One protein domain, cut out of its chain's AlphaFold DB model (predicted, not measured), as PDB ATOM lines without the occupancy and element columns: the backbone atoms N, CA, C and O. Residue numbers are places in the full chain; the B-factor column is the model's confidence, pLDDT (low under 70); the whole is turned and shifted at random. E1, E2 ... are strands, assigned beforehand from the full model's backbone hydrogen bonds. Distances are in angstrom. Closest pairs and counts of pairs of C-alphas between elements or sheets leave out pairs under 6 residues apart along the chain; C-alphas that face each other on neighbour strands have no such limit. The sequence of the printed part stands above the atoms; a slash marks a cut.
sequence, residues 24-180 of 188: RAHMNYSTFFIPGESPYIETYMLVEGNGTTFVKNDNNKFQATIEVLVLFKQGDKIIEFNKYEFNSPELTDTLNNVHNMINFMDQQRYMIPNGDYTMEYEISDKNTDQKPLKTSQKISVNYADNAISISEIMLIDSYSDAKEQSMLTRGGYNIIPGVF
ATOM      1  N   ARG A  24       8.327  41.367   1.575       92.19
ATOM      2  CA  ARG A  24       7.585  42.244   0.668       92.19
ATOM      3  C   ARG A  24       6.418  41.461   0.098       92.19
ATOM      4  O   ARG A  24       6.615  40.460  -0.588       92.19
ATOM      5  N   ALA A  25       5.218  41.928   0.410       92.75
ATOM      6  CA  ALA A  25       3.974  41.365  -0.074       92.75
ATOM      7  C   ALA A  25       3.091  42.496  -0.595       92.75
ATOM      8  O   ALA A  25       2.951  43.537   0.050       92.75
ATOM      9  N   HIS A  26       2.503  42.275  -1.762       91.69
ATOM     10  CA  HIS A  26       1.517  43.155  -2.369       91.69
ATOM     11  C   HIS A  26       0.172  42.476  -2.281       91.69
ATOM     12  O   HIS A  26       0.078  41.258  -2.439       91.69
ATOM     13  N   MET A  27      -0.863  43.261  -2.023       91.06
ATOM     14  CA  MET A  27      -2.182  42.714  -1.808       91.06
ATOM     15  C   MET A  27      -3.251  43.572  -2.461       91.06
ATOM     16  O   MET A  27      -3.239  44.794  -2.330       91.06
ATOM     17  N   ASN A  28      -4.187  42.902  -3.120       92.56
ATOM     18  CA  ASN A  28      -5.363  43.505  -3.716       92.56
ATOM     19  C   ASN A  28      -6.606  42.671  -3.391       92.56
ATOM     20  O   ASN A  28      -6.495  41.541  -2.905       92.56
ATOM     21  N   TYR A  29      -7.787  43.219  -3.644       94.88
ATOM     22  CA  TYR A  29      -9.041  42.496  -3.500       94.88
ATOM     23  C   TYR A  29     -10.055  42.950  -4.550       94.88
ATOM     24  O   TYR A  29      -9.956  44.051  -5.080       94.88
ATOM     25  N   SER A  30     -11.033  42.090  -4.815       95.62
ATOM     26  CA  SER A  30     -12.256  42.435  -5.538       95.62
ATOM     27  C   SER A  30     -13.448  41.821  -4.818       95.62
ATOM     28  O   SER A  30     -13.346  40.751  -4.214       95.62
ATOM     29  N   THR A  31     -14.596  42.471  -4.898       96.69
ATOM     30  CA  THR A  31     -15.865  41.927  -4.422       96.69
ATOM     31  C   THR A  31     -16.659  41.347  -5.588       96.69
ATOM     32  O   THR A  31     -16.662  41.882  -6.698       96.69
ATOM     33  N   PHE A  32     -17.342  40.236  -5.340       95.69
ATOM     34  CA  PHE A  32     -18.140  39.544  -6.342       95.69
ATOM     35  C   PHE A  32     -19.485  39.117  -5.773       95.69
ATOM     36  O   PHE A  32     -19.647  38.932  -4.566       95.69
ATOM     37  N   PHE A  33     -20.444  38.918  -6.673       93.81
ATOM     38  CA  PHE A  33     -21.788  38.483  -6.334       93.81
ATOM     39  C   PHE A  33     -22.269  37.412  -7.307       93.81
ATOM     40  O   PHE A  33     -22.206  37.590  -8.525       93.81
ATOM     41  N   ILE A  34     -22.759  36.305  -6.753       88.19
ATOM     42  CA  ILE A  34     -23.439  35.247  -7.494       88.19
ATOM     43  C   ILE A  34     -24.922  35.343  -7.115       88.19
ATOM     44  O   ILE A  34     -25.238  35.239  -5.929       88.19
ATOM     45  N   PRO A  35     -25.842  35.558  -8.075       86.44
ATOM     46  CA  PRO A  35     -27.264  35.657  -7.767       86.44
ATOM     47  C   PRO A  35     -27.777  34.437  -6.995       86.44
ATOM     48  O   PRO A  35     -27.638  33.304  -7.452       86.44
ATOM     49  N   GLY A  36     -28.403  34.684  -5.844       85.38
ATOM     50  CA  GLY A  36     -28.916  33.636  -4.954       85.38
ATOM     51  C   GLY A  36     -27.915  33.131  -3.908       85.38
ATOM     52  O   GLY A  36     -28.293  32.313  -3.074       85.38
ATOM     53  N   GLU A  37     -26.680  33.633  -3.910       88.62
ATOM     54  CA  GLU A  37     -25.657  33.339  -2.902       88.62
ATOM     55  C   GLU A  37     -25.242  34.606  -2.140       88.62
ATOM     56  O   GLU A  37     -25.550  35.730  -2.537       88.62
ATOM     57  N   SER A  38     -24.522  34.429  -1.027       89.69
ATOM     58  CA  SER A  38     -23.875  35.560  -0.356       89.69
ATOM     59  C   SER A  38     -22.817  36.160  -1.286       89.69
ATOM     60  O   SER A  38     -22.098  35.404  -1.947       89.69
ATOM     61  N   PRO A  39     -22.650  37.494  -1.319       95.31
ATOM     62  CA  PRO A  39     -21.475  38.066  -1.948       95.31
ATOM     63  C   PRO A  39     -20.203  37.590  -1.240       95.31
ATOM     64  O   PRO A  39     -20.231  37.073  -0.117       95.31
ATOM     65  N   TYR A  40     -19.077  37.746  -1.924       96.00
ATOM     66  CA  TYR A  40     -17.781  37.384  -1.376       96.00
ATOM     67  C   TYR A  40     -16.706  38.395  -1.739       96.00
ATOM     68  O   TYR A  40     -16.774  39.086  -2.757       96.00
ATOM     69  N   ILE A  41     -15.692  38.445  -0.886       96.81
ATOM     70  CA  ILE A  41     -14.445  39.162  -1.130       96.81
ATOM     71  C   ILE A  41     -13.426  38.135  -1.609       96.81
ATOM     72  O   ILE A  41     -13.209  37.118  -0.949       96.81
ATOM     73  N   GLU A  42     -12.808  38.384  -2.758       96.06
ATOM     74  CA  GLU A  42     -11.660  37.626  -3.242       96.06
ATOM     75  C   GLU A  42     -10.400  38.456  -3.042       96.06
ATOM     76  O   GLU A  42     -10.339  39.618  -3.440       96.06
ATOM     77  N   THR A  43      -9.398  37.865  -2.410       95.31
ATOM     78  CA  THR A  43      -8.123  38.516  -2.120       95.31
ATOM     79  C   THR A  43      -7.033  37.940  -2.997       95.31
ATOM     80  O   THR A  43      -7.014  36.734  -3.224       95.31
ATOM     81  N   TYR A  44      -6.089  38.775  -3.423       94.50
ATOM     82  CA  TYR A  44      -4.932  38.376  -4.220       94.50
ATOM     83  C   TYR A  44      -3.674  38.879  -3.538       94.50
ATOM     84  O   TYR A  44      -3.512  40.088  -3.356       94.50
ATOM     85  N   MET A  45      -2.783  37.968  -3.169       94.06
ATOM     86  CA  MET A  45      -1.512  38.307  -2.543       94.06
ATOM     87  C   MET A  45      -0.368  37.870  -3.443       94.06
ATOM     88  O   MET A  45      -0.353  36.734  -3.900       94.06
ATOM     89  N   LEU A  46       0.601  38.751  -3.670       93.31
ATOM     90  CA  LEU A  46       1.860  38.441  -4.337       93.31
ATOM     91  C   LEU A  46       3.001  38.661  -3.353       93.31
ATOM     92  O   LEU A  46       3.205  39.782  -2.891       93.31
ATOM     93  N   VAL A  47       3.768  37.615  -3.072       94.12
ATOM     94  CA  VAL A  47       4.954  37.689  -2.218       94.12
ATOM     95  C   VAL A  47       6.201  37.685  -3.083       94.12
ATOM     96  O   VAL A  47       6.363  36.844  -3.969       94.12
ATOM     97  N   GLU A  48       7.098  38.633  -2.823       91.75
ATOM     98  CA  GLU A  48       8.392  38.684  -3.488       91.75
ATOM     99  C   GLU A  48       9.363  37.704  -2.830       91.75
ATOM    100  O   GLU A  48       9.805  37.929  -1.701       91.75
ATOM    101  N   GLY A  49       9.753  36.646  -3.548       89.38
ATOM    102  CA  GLY A  49      10.608  35.586  -2.995       89.38
ATOM    103  C   GLY A  49      11.946  36.103  -2.449       89.38
ATOM    104  O   GLY A  49      12.413  35.639  -1.414       89.38
ATOM    105  N   ASN A  50      12.504  37.154  -3.062       86.44
ATOM    106  CA  ASN A  50      13.735  37.824  -2.613       86.44
ATOM    107  C   ASN A  50      13.652  38.427  -1.196       86.44
ATOM    108  O   ASN A  50      14.682  38.775  -0.626       86.44
ATOM    109  N   GLY A  51      12.449  38.641  -0.658       87.94
ATOM    110  CA  GLY A  51      12.229  39.110   0.713       87.94
ATOM    111  C   GLY A  51      11.914  37.996   1.712       87.94
ATOM    112  O   GLY A  51      11.546  38.306   2.837       87.94
ATOM    113  N   THR A  52      11.996  36.726   1.307       91.50
ATOM    114  CA  THR A  52      11.588  35.574   2.127       91.50
ATOM    115  C   THR A  52      12.755  34.649   2.445       91.50
ATOM    116  O   THR A  52      13.763  34.605   1.736       91.50
ATOM    117  N   THR A  53      12.607  33.891   3.523       92.31
ATOM    118  CA  THR A  53      13.598  32.961   4.044       92.31
ATOM    119  C   THR A  53      13.217  31.542   3.650       92.31
ATOM    120  O   THR A  53      12.188  31.001   4.060       92.31
ATOM    121  N   PHE A  54      14.077  30.919   2.848       92.50
ATOM    122  CA  PHE A  54      13.895  29.548   2.390       92.50
ATOM    123  C   PHE A  54      14.625  28.577   3.316       92.50
ATOM    124  O   PHE A  54      15.832  28.698   3.531       92.50
ATOM    125  N   VAL A  55      13.910  27.566   3.800       93.75
ATOM    126  CA  VAL A  55      14.472  26.468   4.599       93.75
ATOM    127  C   VAL A  55      14.220  25.139   3.904       93.75
ATOM    128  O   VAL A  55      13.376  25.041   3.014       93.75
ATOM    129  N   LYS A  56      14.984  24.108   4.270       95.31
ATOM    130  CA  LYS A  56      14.767  22.770   3.722       95.31
ATOM    131  C   LYS A  56      13.505  22.149   4.310       95.31
ATOM    132  O   LYS A  56      13.379  22.080   5.528       95.31
ATOM    133  N   ASN A  57      12.628  21.664   3.442       94.25
ATOM    134  CA  ASN A  57      11.470  20.860   3.805       94.25
ATOM    135  C   ASN A  57      11.818  19.358   3.859       94.25
ATOM    136  O   ASN A  57      12.955  18.955   3.589       94.25
ATOM    137  N   ASP A  58      10.824  18.522   4.164       95.19
ATOM    138  CA  ASP A  58      10.980  17.065   4.296       95.19
ATOM    139  C   ASP A  58      11.449  16.377   2.999       95.19
ATOM    140  O   ASP A  58      12.102  15.333   3.042       95.19
ATOM    141  N   ASN A  59      11.210  16.998   1.840       94.69
ATOM    142  CA  ASN A  59      11.687  16.536   0.533       94.69
ATOM    143  C   ASN A  59      13.137  16.967   0.236       94.69
ATOM    144  O   ASN A  59      13.632  16.782  -0.882       94.69
ATOM    145  N   ASN A  60      13.832  17.561   1.215       94.50
ATOM    146  CA  ASN A  60      15.167  18.145   1.076       94.50
ATOM    147  C   ASN A  60      15.218  19.228  -0.027       94.50
ATOM    148  O   ASN A  60      16.255  19.423  -0.670       94.50
ATOM    149  N   LYS A  61      14.093  19.924  -0.252       93.25
ATOM    150  CA  LYS A  61      13.956  21.090  -1.137       93.25
ATOM    151  C   LYS A  61      13.841  22.360  -0.311       93.25
ATOM    152  O   LYS A  61      13.375  22.325   0.818       93.25
ATOM    153  N   PHE A  62      14.264  23.481  -0.871       92.50
ATOM    154  CA  PHE A  62      14.148  24.790  -0.245       92.50
ATOM    155  C   PHE A  62      12.762  25.382  -0.495       92.50
ATOM    156  O   PHE A  62      12.316  25.433  -1.640       92.50
ATOM    157  N   GLN A  63      12.104  25.851   0.559       94.06
ATOM    158  CA  GLN A  63      10.761  26.417   0.489       94.06
ATOM    159  C   GLN A  63      10.598  27.525   1.536       94.06
ATOM    160  O   GLN A  63      11.128  27.419   2.644       94.06
ATOM    161  N   ALA A  64       9.900  28.599   1.172       94.50
ATOM    162  CA  ALA A  64       9.460  29.634   2.098       94.50
ATOM    163  C   ALA A  64       8.013  29.362   2.529       94.50
ATOM    164  O   ALA A  64       7.216  28.857   1.732       94.50
ATOM    165  N   THR A  65       7.673  29.733   3.763       96.75
ATOM    166  CA  THR A  65       6.332  29.551   4.334       96.75
ATOM    167  C   THR A  65       5.838  30.877   4.886       96.75
ATOM    168  O   THR A  65       6.452  31.458   5.782       96.75
ATOM    169  N   ILE A  66       4.722  31.354   4.341       97.44
ATOM    170  CA  ILE A  66       4.104  32.621   4.721       97.44
ATOM    171  C   ILE A  66       2.857  32.331   5.540       97.44
ATOM    172  O   ILE A  66       1.969  31.618   5.082       97.44
ATOM    173  N   GLU A  67       2.784  32.906   6.735       98.12
ATOM    174  CA  GLU A  67       1.599  32.894   7.587       98.12
ATOM    175  C   GLU A  67       0.831  34.204   7.400       98.12
ATOM    176  O   GLU A  67       1.393  35.298   7.527       98.12
ATOM    177  N   VAL A  68      -0.462  34.079   7.113       98.06
ATOM    178  CA  VAL A  68      -1.387  35.187   6.887       98.06
ATOM    179  C   VAL A  68      -2.515  35.102   7.903       98.06
ATOM    180  O   VAL A  68      -3.162  34.066   8.048       98.06
ATOM    181  N   LEU A  69      -2.783  36.213   8.582       98.25
ATOM    182  CA  LEU A  69      -4.006  36.453   9.336       98.25
ATOM    183  C   LEU A  69      -4.793  37.560   8.638       98.25
ATOM    184  O   LEU A  69      -4.267  38.652   8.433       98.25
ATOM    185  N   VAL A  70      -6.056  37.289   8.325       97.94
ATOM    186  CA  VAL A  70      -7.023  38.285   7.854       97.94
ATOM    187  C   VAL A  70      -8.181  38.396   8.834       97.94
ATOM    188  O   VAL A  70      -8.707  37.383   9.296       97.94
ATOM    189  N   LEU A  71      -8.588  39.627   9.137       98.19
ATOM    190  CA  LEU A  71      -9.766  39.941   9.940       98.19
ATOM    191  C   LEU A  71     -10.703  40.853   9.144       98.19
ATOM    192  O   LEU A  71     -10.264  41.873   8.616       98.19
ATOM    193  N   PHE A  72     -11.996  40.548   9.144       98.00
ATOM    194  CA  PHE A  72     -13.052  41.437   8.663       98.00
ATOM    195  C   PHE A  72     -13.837  41.967   9.856       98.00
ATOM    196  O   PHE A  72     -14.418  41.192  10.618       98.00
ATOM    197  N   LYS A  73     -13.851  43.287  10.044       98.19
ATOM    198  CA  LYS A  73     -14.400  43.933  11.243       98.19
ATOM    199  C   LYS A  73     -15.490  44.945  10.925       98.19
ATOM    200  O   LYS A  73     -15.405  45.662   9.934       98.19
ATOM    201  N   GLN A  74     -16.463  45.057  11.823       97.56
ATOM    202  CA  GLN A  74     -17.455  46.133  11.863       97.56
ATOM    203  C   GLN A  74     -17.339  46.860  13.200       97.56
ATOM    204  O   GLN A  74     -17.783  46.359  14.237       97.56
ATOM    205  N   GLY A  75     -16.680  48.023  13.186       94.50
ATOM    206  CA  GLY A  75     -16.203  48.657  14.414       94.50
ATOM    207  C   GLY A  75     -15.237  47.724  15.149       94.50
ATOM    208  O   GLY A  75     -14.269  47.238  14.561       94.50
ATOM    209  N   ASP A  76     -15.538  47.422  16.410       94.81
ATOM    210  CA  ASP A  76     -14.711  46.544  17.248       94.81
ATOM    211  C   ASP A  76     -15.053  45.052  17.107       94.81
ATOM    212  O   ASP A  76     -14.356  44.194  17.650       94.81
ATOM    213  N   LYS A  77     -16.122  44.711  16.376       97.25
ATOM    214  CA  LYS A  77     -16.562  43.323  16.209       97.25
ATOM    215  C   LYS A  77     -15.848  42.668  15.030       97.25
ATOM    216  O   LYS A  77     -15.969  43.143  13.905       97.25
ATOM    217  N   ILE A  78     -15.187  41.537  15.275       97.31
ATOM    218  CA  ILE A  78     -14.719  40.630  14.216       97.31
ATOM    219  C   ILE A  78     -15.935  39.864  13.684       97.31
ATOM    220  O   ILE A  78     -16.643  39.203  14.446       97.31
ATOM    221  N   ILE A  79     -16.198  40.012  12.392       96.69
ATOM    222  CA  ILE A  79     -17.284  39.340  11.676       96.69
ATOM    223  C   ILE A  79     -16.798  38.021  11.090       96.69
ATOM    224  O   ILE A  79     -17.500  37.024  11.199       96.69
ATOM    225  N   GLU A  80     -15.596  38.025  10.522       95.94
ATOM    226  CA  GLU A  80     -14.964  36.863   9.905       95.94
ATOM    227  C   GLU A  80     -13.449  36.956  10.108       95.94
ATOM    228  O   GLU A  80     -12.896  38.061  10.169       95.94
ATOM    229  N   PHE A  81     -12.775  35.815  10.226       97.25
ATOM    230  CA  PHE A  81     -11.319  35.782  10.260       97.25
ATOM    231  C   PHE A  81     -10.773  34.488   9.678       97.25
ATOM    232  O   PHE A  81     -11.368  33.423   9.805       97.25
ATOM    233  N   ASN A  82      -9.579  34.564   9.105       97.88
ATOM    234  CA  ASN A  82      -8.866  33.378   8.665       97.88
ATOM    235  C   ASN A  82      -7.383  33.513   8.993       97.88
ATOM    236  O   ASN A  82      -6.786  34.566   8.772       97.88
ATOM    237  N   LYS A  83      -6.803  32.437   9.528       98.06
ATOM    238  CA  LYS A  83      -5.371  32.301   9.754       98.06
ATOM    239  C   LYS A  83      -4.882  31.061   9.023       98.06
ATOM    240  O   LYS A  83      -5.322  29.958   9.339       98.06
ATOM    241  N   TYR A  84      -3.974  31.243   8.078       97.81
ATOM    242  CA  TYR A  84      -3.504  30.165   7.220       97.81
ATOM    243  C   TYR A  84      -2.038  30.347   6.841       97.81
ATOM    244  O   TYR A  84      -1.457  31.420   7.008       97.81
ATOM    245  N   GLU A  85      -1.448  29.271   6.335       97.19
ATOM    246  CA  GLU A  85      -0.099  29.261   5.790       97.19
ATOM    247  C   GLU A  85      -0.161  28.898   4.306       97.19
ATOM    248  O   GLU A  85      -0.971  28.063   3.896       97.19
ATOM    249  N   PHE A  86       0.704  29.506   3.502       94.81
ATOM    250  CA  PHE A  86       0.940  29.072   2.132       94.81
ATOM    251  C   PHE A  86       2.431  29.076   1.818       94.81
ATOM    252  O   PHE A  86       3.218  29.842   2.381       94.81
ATOM    253  N   ASN A  87       2.819  28.176   0.922       94.88
ATOM    254  CA  ASN A  87       4.214  27.905   0.631       94.88
ATOM    255  C   ASN A  87       4.607  28.447  -0.739       94.88
ATOM    256  O   ASN A  87       3.817  28.426  -1.685       94.88
ATOM    257  N   SER A  88       5.867  28.854  -0.865       93.69
ATOM    258  CA  SER A  88       6.477  29.047  -2.176       93.69
ATOM    259  C   SER A  88       6.542  27.718  -2.945       93.69
ATOM    260  O   SER A  88       6.459  26.641  -2.345       93.69
ATOM    261  N   PRO A  89       6.793  27.742  -4.263       91.12
ATOM    262  CA  PRO A  89       7.277  26.561  -4.967       91.12
ATOM    263  C   PRO A  89       8.530  25.978  -4.297       91.12
ATOM    264  O   PRO A  89       9.325  26.708  -3.695       91.12
ATOM    265  N   GLU A  90       8.708  24.664  -4.416       91.88
ATOM    266  CA  GLU A  90       9.919  23.978  -3.965       91.88
ATOM    267  C   GLU A  90      11.097  24.274  -4.904       91.88
ATOM    268  O   GLU A  90      10.989  24.141  -6.124       91.88
ATOM    269  N   LEU A  91      12.254  24.612  -4.333       88.94
ATOM    270  CA  LEU A  91      13.490  24.885  -5.064       88.94
ATOM    271  C   LEU A  91      14.558  23.832  -4.755       88.94
ATOM    272  O   LEU A  91      14.713  23.372  -3.625       88.94
ATOM    273  N   THR A  92      15.345  23.444  -5.759       87.00
ATOM    274  CA  THR A  92      16.483  22.525  -5.568       87.00
ATOM    275  C   THR A  92      17.731  23.224  -5.037       87.00
ATOM    276  O   THR A  92      18.544  22.593  -4.366       87.00
ATOM    277  N   ASP A  93      17.865  24.514  -5.326       80.06
ATOM    278  CA  ASP A  93      18.949  25.382  -4.884       80.06
ATOM    279  C   ASP A  93      18.450  26.834  -4.822       80.06
ATOM    280  O   ASP A  93      17.680  27.280  -5.681       80.06
ATOM    281  N   THR A  94      18.898  27.571  -3.807       72.06
ATOM    282  CA  THR A  94      18.586  28.987  -3.593       72.06
ATOM    283  C   THR A  94      19.546  29.922  -4.332       72.06
ATOM    284  O   THR A  94      19.182  31.069  -4.562       72.06
ATOM    285  N   LEU A  95      20.747  29.464  -4.723       68.69
ATOM    286  CA  LEU A  95      21.786  30.293  -5.360       68.69
ATOM    287  C   LEU A  95      21.617  30.413  -6.881       68.69
ATOM    288  O   LEU A  95      21.697  31.509  -7.432       68.69
ATOM    289  N   ASN A  96      21.324  29.310  -7.570       58.16
ATOM    290  CA  ASN A  96      21.112  29.325  -9.024       58.16
ATOM    291  C   ASN A  96      19.814  30.039  -9.455       58.16
ATOM    292  O   ASN A  96      19.648  30.360 -10.628       58.16
ATOM    293  N   ASN A  97      18.923  30.334  -8.504       55.00
ATOM    294  CA  ASN A  97      17.669  31.052  -8.727       55.00
ATOM    295  C   ASN A  97      17.688  32.486  -8.170       55.00
ATOM    296  O   ASN A  97      16.646  33.125  -8.126       55.00
ATOM    297  N   VAL A  98      18.850  33.035  -7.786       48.75
ATOM    298  CA  VAL A  98      18.965  34.403  -7.225       48.75
ATOM    299  C   VAL A  98      18.456  35.484  -8.189       48.75
ATOM    300  O   VAL A  98      18.019  36.540  -7.750       48.75
ATOM    301  N   HIS A  99      18.482  35.241  -9.503       46.19
ATOM    302  CA  HIS A  99      17.913  36.165 -10.498       46.19
ATOM    303  C   HIS A  99      16.418  35.925 -10.776       46.19
ATOM    304  O   HIS A  99      15.773  36.780 -11.370       46.19
ATOM    305  N   ASN A 100      15.868  34.800 -10.309       50.69
ATOM    306  CA  ASN A 100      14.513  34.322 -10.587       50.69
ATOM    307  C   ASN A 100      13.837  33.787  -9.314       50.69
ATOM    308  O   ASN A 100      13.156  32.762  -9.387       50.69
ATOM    309  N   MET A 101      14.038  34.397  -8.135       61.91
ATOM    310  CA  MET A 101      13.253  33.973  -6.973       61.91
ATOM    311  C   MET A 101      11.789  34.201  -7.323       61.91
ATOM    312  O   MET A 101      11.361  35.329  -7.565       61.91
ATOM    313  N   ILE A 102      11.072  33.088  -7.456       74.00
ATOM    314  CA  ILE A 102       9.747  33.049  -8.052       74.00
ATOM    315  C   ILE A 102       8.835  33.794  -7.094       74.00
ATOM    316  O   ILE A 102       8.593  33.317  -5.988       74.00
ATOM    317  N   ASN A 103       8.356  34.968  -7.503       88.00
ATOM    318  CA  ASN A 103       7.241  35.583  -6.808       88.00
ATOM    319  C   ASN A 103       6.096  34.578  -6.825       88.00
ATOM    320  O   ASN A 103       5.773  34.010  -7.870       88.00
ATOM    321  N   PHE A 104       5.508  34.341  -5.669       91.38
ATOM    322  CA  PHE A 104       4.458  33.352  -5.513       91.38
ATOM    323  C   PHE A 104       3.221  34.041  -4.971       91.38
ATOM    324  O   PHE A 104       3.311  35.081  -4.314       91.38
ATOM    325  N   MET A 105       2.064  33.502  -5.333       92.25
ATOM    326  CA  MET A 105       0.797  34.151  -5.060       92.25
ATOM    327  C   MET A 105      -0.176  33.243  -4.348       92.25
ATOM    328  O   MET A 105      -0.106  32.020  -4.457       92.25
ATOM    329  N   ASP A 106      -1.102  33.894  -3.670       94.19
ATOM    330  CA  ASP A 106      -2.225  33.278  -3.001       94.19
ATOM    331  C   ASP A 106      -3.524  34.001  -3.372       94.19
ATOM    332  O   ASP A 106      -3.533  35.197  -3.684       94.19
ATOM    333  N   GLN A 107      -4.620  33.246  -3.355       94.81
ATOM    334  CA  GLN A 107      -5.965  33.710  -3.645       94.81
ATOM    335  C   GLN A 107      -6.944  33.028  -2.698       94.81
ATOM    336  O   GLN A 107      -7.078  31.805  -2.713       94.81
ATOM    337  N   GLN A 108      -7.691  33.829  -1.944       95.88
ATOM    338  CA  GLN A 108      -8.701  33.349  -1.002       95.88
ATOM    339  C   GLN A 108     -10.054  33.989  -1.299       95.88
ATOM    340  O   GLN A 108     -10.123  35.080  -1.864       95.88
ATOM    341  N   ARG A 109     -11.135  33.295  -0.929       95.19
ATOM    342  CA  ARG A 109     -12.515  33.780  -1.052       95.19
ATOM    343  C   ARG A 109     -13.186  33.747   0.310       95.19
ATOM    344  O   ARG A 109     -13.202  32.704   0.960       95.19
ATOM    345  N   TYR A 110     -13.781  34.866   0.697       96.00
ATOM    346  CA  TYR A 110     -14.485  35.033   1.963       96.00
ATOM    347  C   TYR A 110     -15.937  35.390   1.677       96.00
ATOM    348  O   TYR A 110     -16.223  36.501   1.232       96.00
ATOM    349  N   MET A 111     -16.844  34.439   1.903       95.19
ATOM    350  CA  MET A 111     -18.285  34.686   1.822       95.19
ATOM    351  C   MET A 111     -18.673  35.637   2.951       95.19
ATOM    352  O   MET A 111     -18.559  35.277   4.121       95.19
ATOM    353  N   ILE A 112     -19.108  36.847   2.613       93.00
ATOM    354  CA  ILE A 112     -19.457  37.863   3.602       93.00
ATOM    355  C   ILE A 112     -20.716  38.606   3.147       93.00
ATOM    356  O   ILE A 112     -20.825  38.937   1.968       93.00
ATOM    357  N   PRO A 113     -21.690  38.859   4.037       93.50
ATOM    358  CA  PRO A 113     -22.885  39.611   3.671       93.50
ATOM    359  C   PRO A 113     -22.578  41.039   3.201       93.50
ATOM    360  O   PRO A 113     -21.477  41.558   3.383       93.50
ATOM    361  N   ASN A 114     -23.591  41.704   2.645       94.94
ATOM    362  CA  ASN A 114     -23.509  43.137   2.380       94.94
ATOM    363  C   ASN A 114     -23.226  43.927   3.667       94.94
ATOM    364  O   ASN A 114     -23.837  43.686   4.713       94.94
ATOM    365  N   GLY A 115     -22.348  44.918   3.561       95.75
ATOM    366  CA  GLY A 115     -21.970  45.800   4.652       95.75
ATOM    367  C   GLY A 115     -20.661  46.537   4.395       95.75
ATOM    368  O   GLY A 115     -19.911  46.233   3.466       95.75
ATOM    369  N   ASP A 116     -20.383  47.496   5.273       98.00
ATOM    370  CA  ASP A 116     -19.086  48.157   5.359       98.00
ATOM    371  C   ASP A 116     -18.206  47.431   6.373       98.00
ATOM    372  O   ASP A 116     -18.655  47.107   7.476       98.00
ATOM    373  N   TYR A 117     -16.946  47.205   6.017       97.94
ATOM    374  CA  TYR A 117     -15.974  46.457   6.803       97.94
ATOM    375  C   TYR A 117     -14.634  47.186   6.879       97.94
ATOM    376  O   TYR A 117     -14.257  47.966   6.005       97.94
ATOM    377  N   THR A 118     -13.877  46.892   7.931       98.25
ATOM    378  CA  THR A 118     -12.430  47.108   7.982       98.25
ATOM    379  C   THR A 118     -11.748  45.759   7.834       98.25
ATOM    380  O   THR A 118     -11.981  44.859   8.637       98.25
ATOM    381  N   MET A 119     -10.928  45.622   6.800       97.56
ATOM    382  CA  MET A 119     -10.148  44.432   6.508       97.56
ATOM    383  C   MET A 119      -8.717  44.651   6.993       97.56
ATOM    384  O   MET A 119      -8.028  45.546   6.502       97.56
ATOM    385  N   GLU A 120      -8.290  43.871   7.981       97.81
ATOM    386  CA  GLU A 120      -6.948  43.925   8.565       97.81
ATOM    387  C   GLU A 120      -6.157  42.684   8.152       97.81
ATOM    388  O   GLU A 120      -6.688  41.576   8.196       97.81
ATOM    389  N   TYR A 121      -4.889  42.877   7.790       95.19
ATOM    390  CA  TYR A 121      -3.952  41.804   7.469       95.19
ATOM    391  C   TYR A 121      -2.733  41.854   8.359       95.19
ATOM    392  O   TYR A 121      -2.189  42.929   8.621       95.19
ATOM    393  N   GLU A 122      -2.255  40.673   8.720       97.56
ATOM    394  CA  GLU A 122      -0.935  40.446   9.280       97.56
ATOM    395  C   GLU A 122      -0.253  39.322   8.499       97.56
ATOM    396  O   GLU A 122      -0.775  38.213   8.416       97.56
ATOM    397  N   ILE A 123       0.889  39.631   7.884       97.44
ATOM    398  CA  ILE A 123       1.636  38.722   7.010       97.44
ATOM    399  C   ILE A 123       3.031  38.548   7.597       97.44
ATOM    400  O   ILE A 123       3.727  39.532   7.861       97.44
ATOM    401  N   SER A 124       3.452  37.305   7.793       97.12
ATOM    402  CA  SER A 124       4.759  36.974   8.358       97.12
ATOM    403  C   SER A 124       5.410  35.812   7.622       97.12
ATOM    404  O   SER A 124       4.729  34.934   7.102       97.12
ATOM    405  N   ASP A 125       6.736  35.819   7.575       96.56
ATOM    406  CA  ASP A 125       7.525  34.682   7.113       96.56
ATOM    407  C   ASP A 125       7.887  33.824   8.329       96.56
ATOM    408  O   ASP A 125       8.486  34.310   9.288       96.56
ATOM    409  N   LYS A 126       7.495  32.550   8.299       96.75
ATOM    410  CA  LYS A 126       7.645  31.609   9.420       96.75
ATOM    411  C   LYS A 126       9.083  31.190   9.677       96.75
ATOM    412  O   LYS A 126       9.382  30.654  10.741       96.75
ATOM    413  N   ASN A 127       9.959  31.434   8.715       94.94
ATOM    414  CA  ASN A 127      11.345  31.010   8.759       94.94
ATOM    415  C   ASN A 127      12.280  32.118   9.265       94.94
ATOM    416  O   ASN A 127      13.500  31.991   9.161       94.94
ATOM    417  N   THR A 128      11.731  33.216   9.795       93.44
ATOM    418  CA  THR A 128      12.498  34.367  10.274       93.44
ATOM    419  C   THR A 128      11.806  35.078  11.435       93.44
ATOM    420  O   THR A 128      10.591  35.020  11.584       93.44
ATOM    421  N   ASP A 129      12.583  35.814  12.228       91.19
ATOM    422  CA  ASP A 129      12.083  36.654  13.326       91.19
ATOM    423  C   ASP A 129      11.768  38.094  12.869       91.19
ATOM    424  O   ASP A 129      11.648  39.019  13.682       91.19
ATOM    425  N   GLN A 130      11.682  38.331  11.552       91.00
ATOM    426  CA  GLN A 130      11.268  39.631  11.026       91.00
ATOM    427  C   GLN A 130       9.865  39.989  11.525       91.00
ATOM    428  O   GLN A 130       8.976  39.149  11.651       91.00
ATOM    429  N   LYS A 131       9.654  41.280  11.795       92.06
ATOM    430  CA  LYS A 131       8.340  41.760  12.225       92.06
ATOM    431  C   LYS A 131       7.304  41.531  11.117       92.06
ATOM    432  O   LYS A 131       7.606  41.839   9.962       92.06
ATOM    433  N   PRO A 132       6.081  41.098  11.465       94.50
ATOM    434  CA  PRO A 132       5.001  40.961  10.500       94.50
ATOM    435  C   PRO A 132       4.663  42.286   9.809       94.50
ATOM    436  O   PRO A 132       4.664  43.351  10.438       94.50
ATOM    437  N   LEU A 133       4.311  42.209   8.528       94.94
ATOM    438  CA  LEU A 133       3.682  43.301   7.796       94.94
ATOM    439  C   LEU A 133       2.227  43.409   8.247       94.94
ATOM    440  O   LEU A 133       1.498  42.421   8.194       94.94
ATOM    441  N   LYS A 134       1.797  44.601   8.666       95.88
ATOM    442  CA  LYS A 134       0.408  44.857   9.061       95.88
ATOM    443  C   LYS A 134      -0.204  45.944   8.193       95.88
ATOM    444  O   LYS A 134       0.407  46.996   8.015       95.88
ATOM    445  N   THR A 135      -1.406  45.706   7.681       93.88
ATOM    446  CA  THR A 135      -2.162  46.696   6.901       93.88
ATOM    447  C   THR A 135      -3.648  46.642   7.240       93.88
ATOM    448  O   THR A 135      -4.145  45.639   7.746       93.88
ATOM    449  N   SER A 136      -4.351  47.744   6.998       95.62
ATOM    450  CA  SER A 136      -5.781  47.889   7.255       95.62
ATOM    451  C   SER A 136      -6.413  48.733   6.157       95.62
ATOM    452  O   SER A 136      -5.871  49.777   5.789       95.62
ATOM    453  N   GLN A 137      -7.556  48.292   5.637       95.25
ATOM    454  CA  GLN A 137      -8.305  49.015   4.611       95.25
ATOM    455  C   GLN A 137      -9.814  48.898   4.806       95.25
ATOM    456  O   GLN A 137     -10.316  47.901   5.322       95.25
ATOM    457  N   LYS A 138     -10.545  49.935   4.395       96.88
ATOM    458  CA  LYS A 138     -12.012  49.938   4.408       96.88
ATOM    459  C   LYS A 138     -12.547  49.297   3.136       96.88
ATOM    460  O   LYS A 138     -12.014  49.562   2.064       96.88
ATOM    461  N   ILE A 139     -13.615  48.517   3.264       95.69
ATOM    462  CA  ILE A 139     -14.256  47.794   2.161       95.69
ATOM    463  C   ILE A 139     -15.760  47.935   2.290       95.69
ATOM    464  O   ILE A 139     -16.285  47.865   3.395       95.69
ATOM    465  N   SER A 140     -16.437  48.093   1.160       95.69
ATOM    466  CA  SER A 140     -17.893  48.092   1.074       95.69
ATOM    467  C   SER A 140     -18.326  46.947   0.167       95.69
ATOM    468  O   SER A 140     -17.924  46.895  -0.992       95.69
ATOM    469  N   VAL A 141     -19.173  46.060   0.679       95.94
ATOM    470  CA  VAL A 141     -19.863  45.024  -0.098       95.94
ATOM    471  C   VAL A 141     -21.323  45.443  -0.193       95.94
ATOM    472  O   VAL A 141     -22.011  45.510   0.823       95.94
ATOM    473  N   ASN A 142     -21.792  45.793  -1.390       94.31
ATOM    474  CA  ASN A 142     -23.148  46.309  -1.566       94.31
ATOM    475  C   ASN A 142     -23.755  45.868  -2.901       94.31
ATOM    476  O   ASN A 142     -23.677  46.573  -3.907       94.31
ATOM    477  N   TYR A 143     -24.367  44.691  -2.881       94.19
ATOM    478  CA  TYR A 143     -25.067  44.097  -4.010       94.19
ATOM    479  C   TYR A 143     -26.569  44.071  -3.735       94.19
ATOM    480  O   TYR A 143     -27.015  43.498  -2.744       94.19
ATOM    481  N   ALA A 144     -27.362  44.707  -4.595       88.81
ATOM    482  CA  ALA A 144     -28.812  44.728  -4.449       88.81
ATOM    483  C   ALA A 144     -29.425  43.433  -5.002       88.81
ATOM    484  O   ALA A 144     -29.282  43.141  -6.190       88.81
ATOM    485  N   ASP A 145     -30.169  42.707  -4.167       80.56
ATOM    486  CA  ASP A 145     -30.820  41.444  -4.552       80.56
ATOM    487  C   ASP A 145     -31.986  41.637  -5.537       80.56
ATOM    488  O   ASP A 145     -32.377  40.719  -6.255       80.56
ATOM    489  N   ASN A 146     -32.573  42.837  -5.564       85.69
ATOM    490  CA  ASN A 146     -33.751  43.181  -6.362       85.69
ATOM    491  C   ASN A 146     -33.454  44.166  -7.504       85.69
ATOM    492  O   ASN A 146     -34.384  44.729  -8.086       85.69
ATOM    493  N   ALA A 147     -32.180  44.391  -7.816       87.19
ATOM    494  CA  ALA A 147     -31.758  45.262  -8.900       87.19
ATOM    495  C   ALA A 147     -30.563  44.662  -9.642       87.19
ATOM    496  O   ALA A 147     -29.886  43.755  -9.161       87.19
ATOM    497  N   ILE A 148     -30.299  45.181 -10.840       87.50
ATOM    498  CA  ILE A 148     -29.091  44.817 -11.576       87.50
ATOM    499  C   ILE A 148     -27.889  45.316 -10.774       87.50
ATOM    500  O   ILE A 148     -27.768  46.511 -10.509       87.50
ATOM    501  N   SER A 149     -27.005  44.387 -10.431       90.19
ATOM    502  CA  SER A 149     -25.772  44.647  -9.703       90.19
ATOM    503  C   SER A 149     -24.582  44.127 -10.508       90.19
ATOM    504  O   SER A 149     -24.688  43.103 -11.184       90.19
ATOM    505  N   ILE A 150     -23.456  44.836 -10.457       91.50
ATOM    506  CA  ILE A 150     -22.241  44.499 -11.209       91.50
ATOM    507  C   ILE A 150     -21.124  44.264 -10.200       91.50
ATOM    508  O   ILE A 150     -20.871  45.131  -9.367       91.50
ATOM    509  N   SER A 151     -20.485  43.092 -10.262       94.75
ATOM    510  CA  SER A 151     -19.286  42.798  -9.469       94.75
ATOM    511  C   SER A 151     -18.134  43.736  -9.806       94.75
ATOM    512  O   SER A 151     -18.096  44.317 -10.891       94.75
ATOM    513  N   GLU A 152     -17.171  43.864  -8.900       93.81
ATOM    514  CA  GLU A 152     -15.994  44.674  -9.191       93.81
ATOM    515  C   GLU A 152     -15.195  44.121 -10.377       93.81
ATOM    516  O   GLU A 152     -15.186  42.924 -10.684       93.81
ATOM    517  N   ILE A 153     -14.527  45.042 -11.072       90.88
ATOM    518  CA  ILE A 153     -13.665  44.717 -12.200       90.88
ATOM    519  C   ILE A 153     -12.300  44.316 -11.646       90.88
ATOM    520  O   ILE A 153     -11.570  45.147 -11.111       90.88
ATOM    521  N   MET A 154     -11.941  43.052 -11.841       90.00
ATOM    522  CA  MET A 154     -10.609  42.538 -11.545       90.00
ATOM    523  C   MET A 154      -9.694  42.733 -12.757       90.00
ATOM    524  O   MET A 154      -9.973  42.225 -13.845       90.00
ATOM    525  N   LEU A 155      -8.567  43.416 -12.553       90.19
ATOM    526  CA  LEU A 155      -7.467  43.409 -13.517       90.19
ATOM    527  C   LEU A 155      -6.774  42.046 -13.501       90.19
ATOM    528  O   LEU A 155      -6.597  41.444 -12.442       90.19
ATOM    529  N   ILE A 156      -6.355  41.569 -14.672       91.12
ATOM    530  CA  ILE A 156      -5.618  40.308 -14.812       91.12
ATOM    531  C   ILE A 156      -4.240  40.572 -15.405       91.12
ATOM    532  O   ILE A 156      -4.061  41.489 -16.207       91.12
ATOM    533  N   ASP A 157      -3.274  39.759 -14.997       87.81
ATOM    534  CA  ASP A 157      -1.934  39.750 -15.573       87.81
ATOM    535  C   ASP A 157      -1.887  38.852 -16.814       87.81
ATOM    536  O   ASP A 157      -1.374  39.222 -17.865       87.81
ATOM    537  N   SER A 158      -2.479  37.661 -16.715       91.00
ATOM    538  CA  SER A 158      -2.579  36.718 -17.829       91.00
ATOM    539  C   SER A 158      -3.723  35.726 -17.622       91.00
ATOM    540  O   SER A 158      -4.265  35.591 -16.524       91.00
ATOM    541  N   TYR A 159      -4.090  35.020 -18.691       94.62
ATOM    542  CA  TYR A 159      -5.020  33.901 -18.630       94.62
ATOM    543  C   TYR A 159      -4.587  32.779 -19.578       94.62
ATOM    544  O   TYR A 159      -3.881  33.007 -20.560       94.62
ATOM    545  N   SER A 160      -5.007  31.554 -19.275       95.12
ATOM    546  CA  SER A 160      -4.798  30.374 -20.122       95.12
ATOM    547  C   SER A 160      -5.928  29.368 -19.927       95.12
ATOM    548  O   SER A 160      -6.653  29.448 -18.937       95.12
ATOM    549  N   ASP A 161      -6.092  28.417 -20.845       96.56
ATOM    550  CA  ASP A 161      -7.078  27.344 -20.678       96.56
ATOM    551  C   ASP A 161      -6.750  26.493 -19.443       96.56
ATOM    552  O   ASP A 161      -5.610  26.049 -19.252       96.56
ATOM    553  N   ALA A 162      -7.754  26.233 -18.604       95.44
ATOM    554  CA  ALA A 162      -7.587  25.362 -17.450       95.44
ATOM    555  C   ALA A 162      -7.673  23.893 -17.878       95.44
ATOM    556  O   ALA A 162      -8.707  23.422 -18.346       95.44
ATOM    557  N   LYS A 163      -6.578  23.153 -17.683       93.25
ATOM    558  CA  LYS A 163      -6.556  21.689 -17.858       93.25
ATOM    559  C   LYS A 163      -6.972  20.946 -16.591       93.25
ATOM    560  O   LYS A 163      -7.525  19.856 -16.673       93.25
ATOM    561  N   GLU A 164      -6.701  21.552 -15.441       93.12
ATOM    562  CA  GLU A 164      -6.990  21.025 -14.111       93.12
ATOM    563  C   GLU A 164      -7.533  22.153 -13.233       93.12
ATOM    564  O   GLU A 164      -7.205  23.325 -13.438       93.12
ATOM    565  N   GLN A 165      -8.371  21.794 -12.260       91.94
ATOM    566  CA  GLN A 165      -8.911  22.744 -11.295       91.94
ATOM    567  C   GLN A 165      -7.815  23.161 -10.308       91.94
ATOM    568  O   GLN A 165      -7.183  22.324  -9.671       91.94
ATOM    569  N   SER A 166      -7.647  24.464 -10.132       89.12
ATOM    570  CA  SER A 166      -6.769  25.073  -9.136       89.12
ATOM    571  C   SER A 166      -7.478  26.239  -8.443       89.12
ATOM    572  O   SER A 166      -8.600  26.609  -8.801       89.12
ATOM    573  N   MET A 167      -6.808  26.863  -7.473       88.06
ATOM    574  CA  MET A 167      -7.289  28.104  -6.855       88.06
ATOM    575  C   MET A 167      -7.479  29.244  -7.872       88.06
ATOM    576  O   MET A 167      -8.364  30.074  -7.693       88.06
ATOM    577  N   LEU A 168      -6.714  29.244  -8.968       91.12
ATOM    578  CA  LEU A 168      -6.749  30.271 -10.016       91.12
ATOM    579  C   LEU A 168      -7.740  29.939 -11.142       91.12
ATOM    580  O   LEU A 168      -7.882  30.702 -12.098       91.12
ATOM    581  N   THR A 169      -8.426  28.796 -11.062       92.69
ATOM    582  CA  THR A 169      -9.362  28.370 -12.101       92.69
ATOM    583  C   THR A 169     -10.714  29.064 -11.939       92.69
ATOM    584  O   THR A 169     -11.375  28.952 -10.902       92.69
ATOM    585  N   ARG A 170     -11.160  29.757 -12.991       90.62
ATOM    586  CA  ARG A 170     -12.450  30.449 -13.077       90.62
ATOM    587  C   ARG A 170     -13.003  30.345 -14.500       90.62
ATOM    588  O   ARG A 170     -12.339  30.712 -15.462       90.62
ATOM    589  N   GLY A 171     -14.230  29.840 -14.632       89.31
ATOM    590  CA  GLY A 171     -14.938  29.791 -15.919       89.31
ATOM    591  C   GLY A 171     -14.240  28.975 -17.016       89.31
ATOM    592  O   GLY A 171     -14.386  29.308 -18.183       89.31
ATOM    593  N   GLY A 172     -13.464  27.945 -16.655       93.56
ATOM    594  CA  GLY A 172     -12.693  27.134 -17.612       93.56
ATOM    595  C   GLY A 172     -11.299  27.679 -17.946       93.56
ATOM    596  O   GLY A 172     -10.581  27.062 -18.730       93.56
ATOM    597  N   TYR A 173     -10.885  28.783 -17.320       95.25
ATOM    598  CA  TYR A 173      -9.570  29.394 -17.508       95.25
ATOM    599  C   TYR A 173      -8.787  29.433 -16.202       95.25
ATOM    600  O   TYR A 173      -9.366  29.585 -15.130       95.25
ATOM    601  N   ASN A 174      -7.467  29.339 -16.290       93.94
ATOM    602  CA  ASN A 174      -6.562  29.758 -15.230       93.94
ATOM    603  C   ASN A 174      -6.328  31.257 -15.384       93.94
ATOM    604  O   ASN A 174      -5.799  31.688 -16.409       93.94
ATOM    605  N   ILE A 175      -6.735  32.034 -14.385       93.00
ATOM    606  CA  ILE A 175      -6.635  33.492 -14.383       93.00
ATOM    607  C   ILE A 175      -5.586  33.908 -13.359       93.00
ATOM    608  O   ILE A 175      -5.720  33.613 -12.175       93.00
ATOM    609  N   ILE A 176      -4.554  34.615 -13.818       91.81
ATOM    610  CA  ILE A 176      -3.556  35.222 -12.942       91.81
ATOM    611  C   ILE A 176      -4.015  36.651 -12.624       91.81
ATOM    612  O   ILE A 176      -4.034  37.487 -13.533       91.81
ATOM    613  N   PRO A 177      -4.401  36.959 -11.375       90.94
ATOM    614  CA  PRO A 177      -4.899  38.278 -11.007       90.94
ATOM    615  C   PRO A 177      -3.785  39.330 -11.032       90.94
ATOM    616  O   PRO A 177      -2.643  39.083 -10.639       90.94
ATOM    617  N   GLY A 178      -4.135  40.538 -11.464       88.25
ATOM    618  CA  GLY A 178      -3.288  41.717 -11.355       88.25
ATOM    619  C   GLY A 178      -3.316  42.248  -9.925       88.25
ATOM    620  O   GLY A 178      -4.292  42.855  -9.492       88.25
ATOM    621  N   VAL A 179      -2.233  42.039  -9.176       86.50
ATOM    622  CA  VAL A 179      -2.129  42.539  -7.790       86.50
ATOM    623  C   VAL A 179      -1.866  44.050  -7.746       86.50
ATOM    624  O   VAL A 179      -2.150  44.712  -6.752       86.50
ATOM    625  N   PHE A 180      -1.376  44.625  -8.841       85.06
ATOM    626  CA  PHE A 180      -1.174  46.062  -8.972       85.06
ATOM    627  C   PHE A 180      -2.368  46.714  -9.667       85.06
ATOM    628  O   PHE A 180      -2.859  46.216 -10.676       85.06
TER     629      PHE A 180
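This is residues 24 to 180 of the 188 residues of an uncharacterized protein of Marinilabiliales bacterium (UniProt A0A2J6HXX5). Two twisted sheets lie face to face as a sandwich, the larger made of E4, E3, E6 and E7 and the smaller of E1, E2 and E5, and a small hairpin of E8 and E9 projects from the side of the smaller sheet turned away from the larger. Residues 48 to 64 and 88 to 103 loop out at one end of the sandwich, and residues 142 to 155 extend past the other end and fold back toward the small hairpin. The printed part has 157 residues with nine named strands, E1 to E9 in order along the chain, and no named helix; the class is all strand, with 76 residues, under half, in named elements. The three sheets run E4 E3 E6 E7, E1 E2 E5 and E8 E9, all antiparallel. The whole is compact, with a radius of gyration of the C-alphas of 17.4 A, and spans 57 by 41 by 26 A.

E1, residues 25 to 32, and E2, residues 40 to 47, form a hairpin with a short link, antiparallel at 162 degrees; N 28 and O 44 are 2.9 A apart, within hydrogen-bond range. E2 is the inner strand of its sheet and is also antiparallel to E5, residues 104 to 111, at 165 degrees, with N 43 and O 108 at 2.9 A. E3, residues 65 to 74, and E4, residues 77 to 87, form a hairpin with a tight link, antiparallel at 167 degrees, with N 70 and O 82 at 2.9 A. E3 is also antiparallel to E6, residues 115 to 125, at 160 degrees, with N 71 and O 120 at 2.9 A. E6 forms a hairpin with E7, residues 133 to 141, antiparallel at 157 degrees, with N 119 and O 137 at 2.8 A. E4 and E7 are the edge strands of this twisted sheet, whose strands' lines turn by 53 degrees from edge to edge. In the sandwich, two sheets face to face, the facing parts are 9.5 A centre to centre and the strands of one sheet stand at 26 degrees to those of the other. The closest C-alphas of E1 and E7, those of Thr 31 and Val 141, are 6.7 A apart; those of E4 and E5, Phe 86 and Asp 106, are 7.4 A apart. E8, residues 156 to 161, and E9, residues 173 to 177, form a hairpin, antiparallel at 166 degrees, with N 174 and O 160 at 2.8 A. The closest C-alphas of E2 and E9, those of Tyr 44 and Pro 177, are 6.8 A apart. E5 and E9 are near each other, with 5 pairs of C-alphas within 10 A, while E8 is apart from E2 and E5.

E1 begins at C-alpha 25, (3.974, 41.365, -0.074), and E2 returns to C-alpha 47, (4.954, 37.689, -2.218). E3 measures 30.0 A from first to last C-alpha, E4 30.2 A, E5 23.9 A, E6 31.6 A and E7 24.9 A. E8 covers 14.3 A, and E9 covers 12.0 A and ends at C-alpha 177, (-4.899, 38.278, -11.007).

The C-alphas farthest apart, those of Leu 95 and Asn 146, are 57.0 A apart. The printed part, residues 24 to 180, has no cut. The links E2 to E3, E4 to E5, E7 to E8 and E8 to E9 are long. Mean pLDDT of the printed part is 91.5, and residues 95 to 101 are under 70.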